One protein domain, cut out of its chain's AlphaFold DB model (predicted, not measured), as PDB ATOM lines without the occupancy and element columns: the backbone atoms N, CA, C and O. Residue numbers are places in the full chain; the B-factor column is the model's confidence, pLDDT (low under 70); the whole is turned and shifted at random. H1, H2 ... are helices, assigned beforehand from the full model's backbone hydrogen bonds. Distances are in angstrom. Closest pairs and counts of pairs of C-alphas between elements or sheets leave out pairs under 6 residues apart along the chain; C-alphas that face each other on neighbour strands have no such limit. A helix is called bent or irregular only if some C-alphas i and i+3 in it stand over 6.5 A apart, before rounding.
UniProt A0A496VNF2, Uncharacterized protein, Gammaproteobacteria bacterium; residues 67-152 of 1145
ATOM      1  N   LYS A  67     -99.059  52.591  83.817       79.81
ATOM      2  CA  LYS A  67     -98.296  52.464  82.558       79.81
ATOM      3  C   LYS A  67     -99.227  52.256  81.358       79.81
ATOM      4  O   LYS A  67     -98.968  52.799  80.289       79.81
ATOM      5  N   THR A  68    -100.324  51.507  81.508       78.56
ATOM      6  CA  THR A  68    -101.311  51.323  80.425       78.56
ATOM      7  C   THR A  68    -102.098  52.605  80.151       78.56
ATOM      8  O   THR A  68    -102.303  52.936  78.985       78.56
ATOM      9  N   ARG A  69    -102.409  53.408  81.182       80.19
ATOM     10  CA  ARG A  69    -102.993  54.750  80.989       80.19
ATOM     11  C   ARG A  69    -102.061  55.709  80.245       80.19
ATOM     12  O   ARG A  69    -102.516  56.415  79.354       80.19
ATOM     13  N   GLN A  70    -100.762  55.694  80.556       83.44
ATOM     14  CA  GLN A  70     -99.762  56.503  79.839       83.44
ATOM     15  C   GLN A  70     -99.609  56.094  78.368       83.44
ATOM     16  O   GLN A  70     -99.473  56.950  77.498       83.44
ATOM     17  N   LEU A  71     -99.643  54.793  78.063       84.75
ATOM     18  CA  LEU A  71     -99.612  54.334  76.672       84.75
ATOM     19  C   LEU A  71    -100.891  54.737  75.927       84.75
ATOM     20  O   LEU A  71    -100.805  55.164  74.780       84.75
ATOM     21  N   ARG A  72    -102.064  54.672  76.573       84.19
ATOM     22  CA  ARG A  72    -103.309  55.178  75.974       84.19
ATOM     23  C   ARG A  72    -103.220  56.670  75.655       84.19
ATOM     24  O   ARG A  72    -103.595  57.047  74.553       84.19
ATOM     25  N   SER A  73    -102.675  57.501  76.549       84.00
ATOM     26  CA  SER A  73    -102.495  58.925  76.238       84.00
ATOM     27  C   SER A  73    -101.505  59.154  75.092       84.00
ATOM     28  O   SER A  73    -101.778  59.974  74.232       84.00
ATOM     29  N   GLN A  74    -100.402  58.395  75.024       85.62
ATOM     30  CA  GLN A  74     -99.438  58.501  73.916       85.62
ATOM     31  C   GLN A  74    -100.027  58.092  72.562       85.62
ATOM     32  O   GLN A  74     -99.626  58.641  71.542       85.62
ATOM     33  N   TRP A  75    -100.943  57.121  72.537       90.06
ATOM     34  CA  TRP A  75    -101.580  56.684  71.294       90.06
ATOM     35  C   TRP A  75    -102.481  57.757  70.689       90.06
ATOM     36  O   TRP A  75    -102.491  57.901  69.475       90.06
ATOM     37  N   ILE A  76    -103.169  58.543  71.523       84.25
ATOM     38  CA  ILE A  76    -104.030  59.646  71.065       84.25
ATOM     39  C   ILE A  76    -103.240  60.657  70.217       84.25
ATOM     40  O   ILE A  76    -103.786  61.218  69.271       84.25
ATOM     41  N   ASP A  77    -101.953  60.847  70.513       83.94
ATOM     42  CA  ASP A  77    -101.086  61.776  69.783       83.94
ATOM     43  C   ASP A  77    -100.503  61.180  68.483       83.94
ATOM     44  O   ASP A  77     -99.912  61.906  67.685       83.94
ATOM     45  N   ILE A  78    -100.639  59.870  68.248       86.62
ATOM     46  CA  ILE A  78    -100.096  59.187  67.065       86.62
ATOM     47  C   ILE A  78    -101.217  58.999  66.040       86.62
ATOM     48  O   ILE A  78    -102.122  58.200  66.241       86.62
ATOM     49  N   ASN A  79    -101.132  59.702  64.908       80.81
ATOM     50  CA  ASN A  79    -102.210  59.763  63.913       80.81
ATOM     51  C   ASN A  79    -101.863  59.187  62.523       80.81
ATOM     52  O   ASN A  79    -102.694  59.266  61.616       80.81
ATOM     53  N   SER A  80    -100.659  58.638  62.312       82.00
ATOM     54  CA  SER A  80    -100.256  58.078  61.013       82.00
ATOM     55  C   SER A  80     -99.178  56.990  61.105       82.00
ATOM     56  O   SER A  80     -98.442  56.887  62.090       82.00
ATOM     57  N   LEU A  81     -99.026  56.207  60.025       80.50
ATOM     58  CA  LEU A  81     -97.956  55.206  59.878       80.50
ATOM     59  C   LEU A  81     -96.550  55.817  59.795       80.50
ATOM     60  O   LEU A  81     -95.572  55.171  60.173       80.50
ATOM     61  N   THR A  82     -96.447  57.049  59.303       79.19
ATOM     62  CA  THR A  82     -95.183  57.785  59.163       79.19
ATOM     63  C   THR A  82     -94.806  58.556  60.429       79.19
ATOM     64  O   THR A  82     -93.743  59.176  60.472       79.19
ATOM     65  N   HIS A  83     -95.637  58.505  61.478       81.12
ATOM     66  CA  HIS A  83     -95.401  59.249  62.708       81.12
ATOM     67  C   HIS A  83     -94.071  58.828  63.372       81.12
ATOM     68  O   HIS A  83     -93.855  57.637  63.637       81.12
ATOM     69  N   PRO A  84     -93.166  59.771  63.706       81.06
ATOM     70  CA  PRO A  84     -91.791  59.457  64.110       81.06
ATOM     71  C   PRO A  84     -91.692  58.631  65.403       81.06
ATOM     72  O   PRO A  84     -90.758  57.849  65.575       81.06
ATOM     73  N   THR A  85     -92.666  58.756  66.309       84.62
ATOM     74  CA  THR A  85     -92.691  58.036  67.596       84.62
ATOM     75  C   THR A  85     -93.416  56.685  67.545       84.62
ATOM     76  O   THR A  85     -93.343  55.927  68.519       84.62
ATOM     77  N   LEU A  86     -94.070  56.336  66.423       85.94
ATOM     78  CA  LEU A  86     -94.884  55.118  66.295       85.94
ATOM     79  C   LEU A  86     -94.069  53.856  66.593       85.94
ATOM     80  O   LEU A  86     -94.491  53.000  67.366       85.94
ATOM     81  N   LYS A  87     -92.853  53.765  66.048       83.06
ATOM     82  CA  LYS A  87     -91.985  52.596  66.241       83.06
ATOM     83  C   LYS A  87     -91.646  52.370  67.713       83.06
ATOM     84  O   LYS A  87     -91.711  51.243  68.204       83.06
ATOM     85  N   SER A  88     -91.262  53.427  68.431       84.00
ATOM     86  CA  SER A  88     -90.975  53.341  69.869       84.00
ATOM     87  C   SER A  88     -92.227  53.002  70.675       84.00
ATOM     88  O   SER A  88     -92.154  52.177  71.584       84.00
ATOM     89  N   PHE A  89     -93.378  53.567  70.303       88.88
ATOM     90  CA  PHE A  89     -94.660  53.274  70.934       88.88
ATOM     91  C   PHE A  89     -95.048  51.797  70.790       88.88
ATOM     92  O   PHE A  89     -95.327  51.138  71.791       88.88
ATOM     93  N   LEU A  90     -94.994  51.245  69.572       87.69
ATOM     94  CA  LEU A  90     -95.352  49.848  69.319       87.69
ATOM     95  C   LEU A  90     -94.440  48.888  70.087       87.69
ATOM     96  O   LEU A  90     -94.929  47.947  70.704       87.69
ATOM     97  N   ASN A  91     -93.133  49.155  70.148       85.38
ATOM     98  CA  ASN A  91     -92.234  48.331  70.962       85.38
ATOM     99  C   ASN A  91     -92.625  48.338  72.454       85.38
ATOM    100  O   ASN A  91     -92.593  47.287  73.090       85.38
ATOM    101  N   ASN A  92     -93.043  49.485  73.003       84.56
ATOM    102  CA  ASN A  92     -93.452  49.598  74.408       84.56
ATOM    103  C   ASN A  92     -94.817  48.947  74.689       84.56
ATOM    104  O   ASN A  92     -95.013  48.328  75.736       84.56
ATOM    105  N   LEU A  93     -95.773  49.081  73.768       85.38
ATOM    106  CA  LEU A  93     -97.106  48.498  73.910       85.38
ATOM    107  C   LEU A  93     -97.063  46.964  73.864       85.38
ATOM    108  O   LEU A  93     -97.752  46.288  74.635       85.38
ATOM    109  N   PHE A  94     -96.235  46.415  72.978       85.12
ATOM    110  CA  PHE A  94     -96.065  44.977  72.780       85.12
ATOM    111  C   PHE A  94     -94.965  44.361  73.669       85.12
ATOM    112  O   PHE A  94     -94.622  43.192  73.506       85.12
ATOM    113  N   GLU A  95     -94.460  45.097  74.664       82.88
ATOM    114  CA  GLU A  95     -93.615  44.558  75.737       82.88
ATOM    115  C   GLU A  95     -94.429  43.605  76.644       82.88
ATOM    116  O   GLU A  95     -95.571  43.909  77.010       82.88
ATOM    117  N   GLN A  96     -93.867  42.446  77.014       74.94
ATOM    118  CA  GLN A  96     -94.550  41.431  77.833       74.94
ATOM    119  C   GLN A  96     -94.678  41.860  79.306       74.94
ATOM    120  O   GLN A  96     -93.701  42.298  79.916       74.94
ATOM    121  N   ILE A  97     -95.854  41.663  79.920       71.38
ATOM    122  CA  ILE A  97     -96.079  41.926  81.352       71.38
ATOM    123  C   ILE A  97     -96.291  40.613  82.114       71.38
ATOM    124  O   ILE A  97     -97.009  39.722  81.673       71.38
ATOM    125  N   LYS A  98     -95.712  40.507  83.317       65.00
ATOM    126  CA  LYS A  98     -95.848  39.326  84.192       65.00
ATOM    127  C   LYS A  98     -97.172  39.254  84.983       65.00
ATOM    128  O   LYS A  98     -97.474  38.209  85.551       65.00
ATOM    129  N   SER A  99     -97.966  40.330  85.057       67.69
ATOM    130  CA  SER A  99     -99.197  40.387  85.870       67.69
ATOM    131  C   SER A  99    -100.444  40.039  85.059       67.69
ATOM    132  O   SER A  99    -100.863  40.793  84.184       67.69
ATOM    133  N   ARG A 100    -101.095  38.925  85.417       61.25
ATOM    134  CA  ARG A 100    -102.235  38.352  84.679       61.25
ATOM    135  C   ARG A 100    -103.479  39.255  84.633       61.25
ATOM    136  O   ARG A 100    -104.239  39.172  83.676       61.25
ATOM    137  N   ARG A 101    -103.693  40.114  85.642       60.16
ATOM    138  CA  ARG A 101    -104.833  41.057  85.679       60.16
ATOM    139  C   ARG A 101    -104.602  42.305  84.815       60.16
ATOM    140  O   ARG A 101    -105.527  42.732  84.138       60.16
ATOM    141  N   ILE A 102    -103.378  42.837  84.791       68.75
ATOM    142  CA  ILE A 102    -103.005  44.001  83.959       68.75
ATOM    143  C   ILE A 102    -102.913  43.595  82.479       68.75
ATOM    144  O   ILE A 102    -103.301  44.352  81.591       68.75
ATOM    145  N   GLU A 103    -102.470  42.364  82.212       76.75
ATOM    146  CA  GLU A 103    -102.341  41.820  80.858       76.75
ATOM    147  C   GLU A 103    -103.678  41.778  80.105       76.75
ATOM    148  O   GLU A 103    -103.706  42.016  78.901       76.75
ATOM    149  N   LEU A 104    -104.802  41.551  80.798       72.81
ATOM    150  CA  LEU A 104    -106.118  41.528  80.154       72.81
ATOM    151  C   LEU A 104    -106.519  42.920  79.626       72.81
ATOM    152  O   LEU A 104    -106.969  43.035  78.488       72.81
ATOM    153  N   ALA A 105    -106.279  43.977  80.411       72.69
ATOM    154  CA  ALA A 105    -106.538  45.358  79.999       72.69
ATOM    155  C   ALA A 105    -105.606  45.800  78.854       72.69
ATOM    156  O   ALA A 105    -106.063  46.382  77.868       72.69
ATOM    157  N   ARG A 106    -104.308  45.462  78.919       80.81
ATOM    158  CA  ARG A 106    -103.363  45.804  77.843       80.81
ATOM    159  C   ARG A 106    -103.597  44.985  76.568       80.81
ATOM    160  O   ARG A 106    -103.399  45.509  75.474       80.81
ATOM    161  N   LYS A 107    -104.069  43.739  76.670       80.62
ATOM    162  CA  LYS A 107    -104.442  42.919  75.506       80.62
ATOM    163  C   LYS A 107    -105.620  43.516  74.736       80.62
ATOM    164  O   LYS A 107    -105.567  43.546  73.510       80.62
ATOM    165  N   LEU A 108    -106.636  44.039  75.432       80.00
ATOM    166  CA  LEU A 108    -107.728  44.776  74.785       80.00
ATOM    167  C   LEU A 108    -107.196  46.008  74.039       80.00
ATOM    168  O   LEU A 108    -107.522  46.196  72.871       80.00
ATOM    169  N   PHE A 109    -106.282  46.765  74.651       86.00
ATOM    170  CA  PHE A 109    -105.692  47.937  74.004       86.00
ATOM    171  C   PHE A 109    -104.803  47.593  72.788       86.00
ATOM    172  O   PHE A 109    -104.866  48.262  71.762       86.00
ATOM    173  N   ARG A 110    -104.022  46.504  72.834       87.50
ATOM    174  CA  ARG A 110    -103.245  46.019  71.670       87.50
ATOM    175  C   ARG A 110    -104.131  45.687  70.468       87.50
ATOM    176  O   ARG A 110    -103.726  45.933  69.334       87.50
ATOM    177  N   ASN A 111    -105.323  45.139  70.712       83.12
ATOM    178  CA  ASN A 111    -106.283  44.850  69.646       83.12
ATOM    179  C   ASN A 111    -106.786  46.131  68.970       83.12
ATOM    180  O   ASN A 111    -106.874  46.153  67.744       83.12
ATOM    181  N   GLU A 112    -107.072  47.181  69.751       85.25
ATOM    182  CA  GLU A 112    -107.468  48.500  69.228       85.25
ATOM    183  C   GLU A 112    -106.377  49.050  68.291       85.25
ATOM    184  O   GLU A 112    -106.645  49.337  67.124       85.25
ATOM    185  N   VAL A 113    -105.120  49.062  68.745       87.75
ATOM    186  CA  VAL A 113    -103.976  49.553  67.954       87.75
ATOM    187  C   VAL A 113    -103.745  48.734  66.678       87.75
ATOM    188  O   VAL A 113    -103.453  49.291  65.621       87.75
ATOM    189  N   ILE A 114    -103.889  47.404  66.725       85.94
ATOM    190  CA  ILE A 114    -103.739  46.557  65.528       85.94
ATOM    191  C   ILE A 114    -104.841  46.816  64.506       85.94
ATOM    192  O   ILE A 114    -104.564  46.779  63.305       85.94
ATOM    193  N   ALA A 115    -106.079  47.034  64.953       83.81
ATOM    194  CA  ALA A 115    -107.179  47.347  64.049       83.81
ATOM    195  C   ALA A 115    -106.887  48.641  63.274       83.81
ATOM    196  O   ALA A 115    -107.029  48.673  62.051       83.81
ATOM    197  N   GLU A 116    -106.378  49.653  63.967       86.19
ATOM    198  CA  GLU A 116    -106.039  50.947  63.381       86.19
ATOM    199  C   GLU A 116    -104.819  50.866  62.443       86.19
ATOM    200  O   GLU A 116    -104.882  51.339  61.308       86.19
ATOM    201  N   LEU A 117    -103.760  50.131  62.818       85.62
ATOM    202  CA  LEU A 117    -102.608  49.877  61.935       85.62
ATOM    203  C   LEU A 117    -102.990  49.152  60.638       85.62
ATOM    204  O   LEU A 117    -102.465  49.483  59.575       85.62
ATOM    205  N   LYS A 118    -103.901  48.168  60.694       83.69
ATOM    206  CA  LYS A 118    -104.409  47.501  59.480       83.69
ATOM    207  C   LYS A 118    -105.063  48.499  58.540       83.69
ATOM    208  O   LYS A 118    -104.876  48.406  57.328       83.69
ATOM    209  N   GLN A 119    -105.831  49.427  59.098       83.12
ATOM    210  CA  GLN A 119    -106.531  50.434  58.322       83.12
ATOM    211  C   GLN A 119    -105.558  51.442  57.716       83.12
ATOM    212  O   GLN A 119    -105.672  51.747  56.533       83.12
ATOM    213  N   TRP A 120    -104.543  51.876  58.463       86.50
ATOM    214  CA  TRP A 120    -103.518  52.751  57.902       86.50
ATOM    215  C   TRP A 120    -102.711  52.072  56.782       86.50
ATOM    216  O   TRP A 120    -102.496  52.698  55.749       86.50
ATOM    217  N   ILE A 121    -102.333  50.787  56.915       83.56
ATOM    218  CA  ILE A 121    -101.610  50.051  55.847       83.56
ATOM    219  C   ILE A 121    -102.468  49.963  54.581       83.56
ATOM    220  O   ILE A 121    -101.953  50.095  53.472       83.56
ATOM    221  N   LYS A 122    -103.783  49.770  54.738       78.06
ATOM    222  CA  LYS A 122    -104.712  49.767  53.605       78.06
ATOM    223  C   LYS A 122    -104.851  51.147  52.961       78.06
ATOM    224  O   LYS A 122    -104.890  51.251  51.741       78.06
ATOM    225  N   ASN A 123    -104.899  52.211  53.754       80.69
ATOM    226  CA  ASN A 123    -105.070  53.559  53.219       80.69
ATOM    227  C   ASN A 123    -103.836  54.040  52.435       80.69
ATOM    228  O   ASN A 123    -103.993  54.732  51.432       80.69
ATOM    229  N   GLU A 124    -102.631  53.608  52.816       75.19
ATOM    230  CA  GLU A 124    -101.392  53.944  52.094       75.19
ATOM    231  C   GLU A 124    -101.265  53.287  50.705       75.19
ATOM    232  O   GLU A 124    -100.385  53.643  49.922       75.19
ATOM    233  N   ILE A 125    -102.158  52.358  50.334       65.50
ATOM    234  CA  ILE A 125    -102.197  51.785  48.975       65.50
ATOM    235  C   ILE A 125    -102.394  52.884  47.913       65.50
ATOM    236  O   ILE A 125    -101.873  52.781  46.802       65.50
ATOM    237  N   ALA A 126    -103.142  53.942  48.239       59.53
ATOM    238  CA  ALA A 126    -103.510  54.982  47.281       59.53
ATOM    239  C   ALA A 126    -102.370  55.972  46.976       59.53
ATOM    240  O   ALA A 126    -102.356  56.590  45.910       59.53
ATOM    241  N   THR A 127    -101.426  56.130  47.900       64.75
ATOM    242  CA  THR A 127    -100.487  57.261  47.957       64.75
ATOM    243  C   THR A 127     -99.052  56.893  47.590       64.75
ATOM    244  O   THR A 127     -98.289  57.773  47.192       64.75
ATOM    245  N   VAL A 128     -98.671  55.615  47.662       61.19
ATOM    246  CA  VAL A 128     -97.265  55.204  47.532       61.19
ATOM    247  C   VAL A 128     -96.856  54.930  46.073       61.19
ATOM    248  O   VAL A 128     -97.523  54.210  45.325       61.19
ATOM    249  N   GLN A 129     -95.729  55.521  45.661       61.38
ATOM    250  CA  GLN A 129     -95.036  55.238  44.397       61.38
ATOM    251  C   GLN A 129     -94.302  53.883  44.495       61.38
ATOM    252  O   GLN A 129     -93.759  53.579  45.556       61.38
ATOM    253  N   PRO A 130     -94.208  53.072  43.422       57.59
ATOM    254  CA  PRO A 130     -93.739  51.677  43.491       57.59
ATOM    255  C   PRO A 130     -92.328  51.426  44.064       57.59
ATOM    256  O   PRO A 130     -91.989  50.270  44.314       57.59
ATOM    257  N   ASN A 131     -91.520  52.470  44.287       58.97
ATOM    258  CA  ASN A 131     -90.084  52.366  44.553       58.97
ATOM    259  C   ASN A 131     -89.638  52.744  45.994       58.97
ATOM    260  O   ASN A 131     -88.443  52.675  46.261       58.97
ATOM    261  N   GLU A 132     -90.530  53.101  46.938       59.53
ATOM    262  CA  GLU A 132     -90.156  53.591  48.295       59.53
ATOM    263  C   GLU A 132     -90.792  52.794  49.462       59.53
ATOM    264  O   GLU A 132     -91.604  53.305  50.235       59.53
ATOM    265  N   ASN A 133     -90.428  51.515  49.622       63.16
ATOM    266  CA  ASN A 133     -91.283  50.548  50.335       63.16
ATOM    267  C   ASN A 133     -90.702  49.872  51.599       63.16
ATOM    268  O   ASN A 133     -91.398  49.092  52.254       63.16
ATOM    269  N   ASP A 134     -89.470  50.184  52.010       64.94
ATOM    270  CA  ASP A 134     -88.796  49.456  53.105       64.94
ATOM    271  C   ASP A 134     -89.295  49.816  54.518       64.94
ATOM    272  O   ASP A 134     -89.129  49.052  55.475       64.94
ATOM    273  N   TRP A 135     -89.948  50.967  54.679       69.19
ATOM    274  CA  TRP A 135     -90.287  51.500  55.997       69.19
ATOM    275  C   TRP A 135     -91.549  50.866  56.621       69.19
ATOM    276  O   TRP A 135     -91.571  50.658  57.837       69.19
ATOM    277  N   ILE A 136     -92.565  50.479  55.830       75.00
ATOM    278  CA  ILE A 136     -93.794  49.810  56.329       75.00
ATOM    279  C   ILE A 136     -93.441  48.445  56.933       75.00
ATOM    280  O   ILE A 136     -93.882  48.093  58.031       75.00
ATOM    281  N   THR A 137     -92.560  47.706  56.258       75.44
ATOM    282  CA  THR A 137     -92.038  46.415  56.723       75.44
ATOM    283  C   THR A 137     -91.333  46.547  58.082       75.44
ATOM    284  O   THR A 137     -91.483  45.685  58.951       75.44
ATOM    285  N   ALA A 138     -90.631  47.662  58.320       71.81
ATOM    286  CA  ALA A 138     -89.939  47.931  59.582       71.81
ATOM    287  C   ALA A 138     -90.882  48.236  60.765       71.81
ATOM    288  O   ALA A 138     -90.523  47.940  61.909       71.81
ATOM    289  N   GLN A 139     -92.073  48.801  60.521       76.94
ATOM    290  CA  GLN A 139     -93.082  49.054  61.564       76.94
ATOM    291  C   GLN A 139     -93.806  47.763  61.972       76.94
ATOM    292  O   GLN A 139     -93.969  47.477  63.160       76.94
ATOM    293  N   VAL A 140     -94.161  46.927  60.990       81.00
ATOM    294  CA  VAL A 140     -94.824  45.631  61.216       81.00
ATOM    295  C   VAL A 140     -93.946  44.676  62.039       81.00
ATOM    296  O   VAL A 140     -94.445  43.939  62.893       81.00
ATOM    297  N   ALA A 141     -92.623  44.758  61.871       81.31
ATOM    298  CA  ALA A 141     -91.667  43.959  62.633       81.31
ATOM    299  C   ALA A 141     -91.747  44.161  64.163       81.31
ATOM    300  O   ALA A 141     -91.403  43.242  64.904       81.31
ATOM    301  N   ALA A 142     -92.199  45.320  64.667       78.69
ATOM    302  CA  ALA A 142     -92.364  45.548  66.109       78.69
ATOM    303  C   ALA A 142     -93.543  44.749  66.695       78.69
ATOM    304  O   ALA A 142     -93.421  44.183  67.781       78.69
ATOM    305  N   VAL A 143     -94.649  44.643  65.949       82.06
ATOM    306  CA  VAL A 143     -95.848  43.875  66.334       82.06
ATOM    307  C   VAL A 143     -95.574  42.372  66.275       82.06
ATOM    308  O   VAL A 143     -95.999  41.627  67.157       82.06
ATOM    309  N   HIS A 144     -94.793  41.934  65.281       83.19
ATOM    310  CA  HIS A 144     -94.467  40.519  65.099       83.19
ATOM    311  C   HIS A 144     -93.673  39.905  66.267       83.19
ATOM    312  O   HIS A 144     -93.673  38.690  66.432       83.19
ATOM    313  N   LYS A 145     -93.028  40.723  67.110       79.81
ATOM    314  CA  LYS A 145     -92.271  40.248  68.282       79.81
ATOM    315  C   LYS A 145     -93.154  39.698  69.409       79.81
ATOM    316  O   LYS A 145     -92.632  39.020  70.291       79.81
ATOM    317  N   HIS A 146     -94.459  39.985  69.420       78.50
ATOM    318  CA  HIS A 146     -95.371  39.486  70.449       78.50
ATOM    319  C   HIS A 146     -96.059  38.181  69.998       78.50
ATOM    320  O   HIS A 146     -96.723  38.195  68.960       78.50
ATOM    321  N   PRO A 147     -96.015  37.084  70.787       78.88
ATOM    322  CA  PRO A 147     -96.506  35.764  70.362       78.88
ATOM    323  C   PRO A 147     -97.969  35.760  69.898       78.88
ATOM    324  O   PRO A 147     -98.289  35.222  68.844       78.88
ATOM    325  N   ASP A 148     -98.855  36.430  70.643       79.81
ATOM    326  CA  ASP A 148    -100.289  36.492  70.313       79.81
ATOM    327  C   ASP A 148    -100.608  37.272  69.020       79.81
ATOM    328  O   ASP A 148    -101.722  37.176  68.509       79.81
ATOM    329  N   PHE A 149     -99.662  38.059  68.491       82.12
ATOM    330  CA  PHE A 149     -99.901  39.011  67.399       82.12
ATOM    331  C   PHE A 149     -98.936  38.867  66.216       82.12
ATOM    332  O   PHE A 149     -99.019  39.647  65.266       82.12
ATOM    333  N   GLU A 150     -98.092  37.829  66.215       80.31
ATOM    334  CA  GLU A 150     -97.062  37.567  65.199       80.31
ATOM    335  C   GLU A 150     -97.591  37.620  63.758       80.31
ATOM    336  O   GLU A 150     -96.915  38.086  62.852       80.31
ATOM    337  N   LYS A 151     -98.822  37.157  63.531       79.38
ATOM    338  CA  LYS A 151     -99.406  37.048  62.184       79.38
ATOM    339  C   LYS A 151    -100.439  38.126  61.872       79.38
ATOM    340  O   LYS A 151    -101.067  38.083  60.816       79.38
ATOM    341  N   ALA A 152    -100.650  39.079  62.777       81.50
ATOM    342  CA  ALA A 152    -101.811  39.958  62.717       81.50
ATOM    343  C   ALA A 152    -101.817  40.880  61.486       81.50
ATOM    344  O   ALA A 152    -102.898  41.168  60.972       81.50
TER     345      ALA A 152
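What this domain is: This is residues 67 to 152 of the 1145 residues of an uncharacterized protein of Gammaproteobacteria bacterium (UniProt A0A496VNF2). One long helix, H3, runs most of the length of the domain, and three shorter helices, H1, H2 and H4, are strung in an arc along one side of it, roughly aligned with it. H1 and H2 form a helical hairpin, H4 lies beside H2, and residues 125 to 134 stick out at one end. The printed part has 86 residues with four named helices, in the order H1, H2, H3, H4, and no named strand; the class is all helix. It is compact, with a radius of gyration of the C-alphas of 13.5 A, but elongated, spanning 45 by 25 by 18 A.

Where its parts are: H3, residues 100 to 126, is 40.9 A long, from C-alpha 100 at (-102.235, 38.352, 84.679) to C-alpha 126 at (-103.510, 54.982, 47.281). It is neither bent nor irregular, but only just: C-alphas 123 and 126 are 6.3 A apart. H1, residues 67 to 76, is 14.7 A long and begins at (-98.296, 52.464, 82.558). H2, residues 86 to 93, is 10.3 A long, and H4, residues 134 to 144, 16.0 A.

How they stand to each other: H3 only just touches H1, with 3 pairs of C-alphas within 8 A, through its residues 105 to 109 alone; the closest C-alphas, of Arg 106 and Thr 68, are 6.4 A apart. H3 is close to but not clearly touching H2, with C-alphas of Arg 110 and Leu 93 closest at 7.0 A. H2 touches H4, the same way at a shallow tilt of 6 degrees, closest at the C-alphas of Asn 91 and Ala 142, 5.6 A. H1 and H4 are apart. Every O i to N i+4 pair is within hydrogen-bond range in H1 and H2, against 19 of 23 in H3 and 4 of 7 in H4.

The domain as a whole: The farthest C-alphas, of Arg 101 and Asn 131, are 45.1 A apart. The printed part has no cut, and its three links are short. The model's pLDDT is under 70 at residues 98 to 102 and 125 to 135.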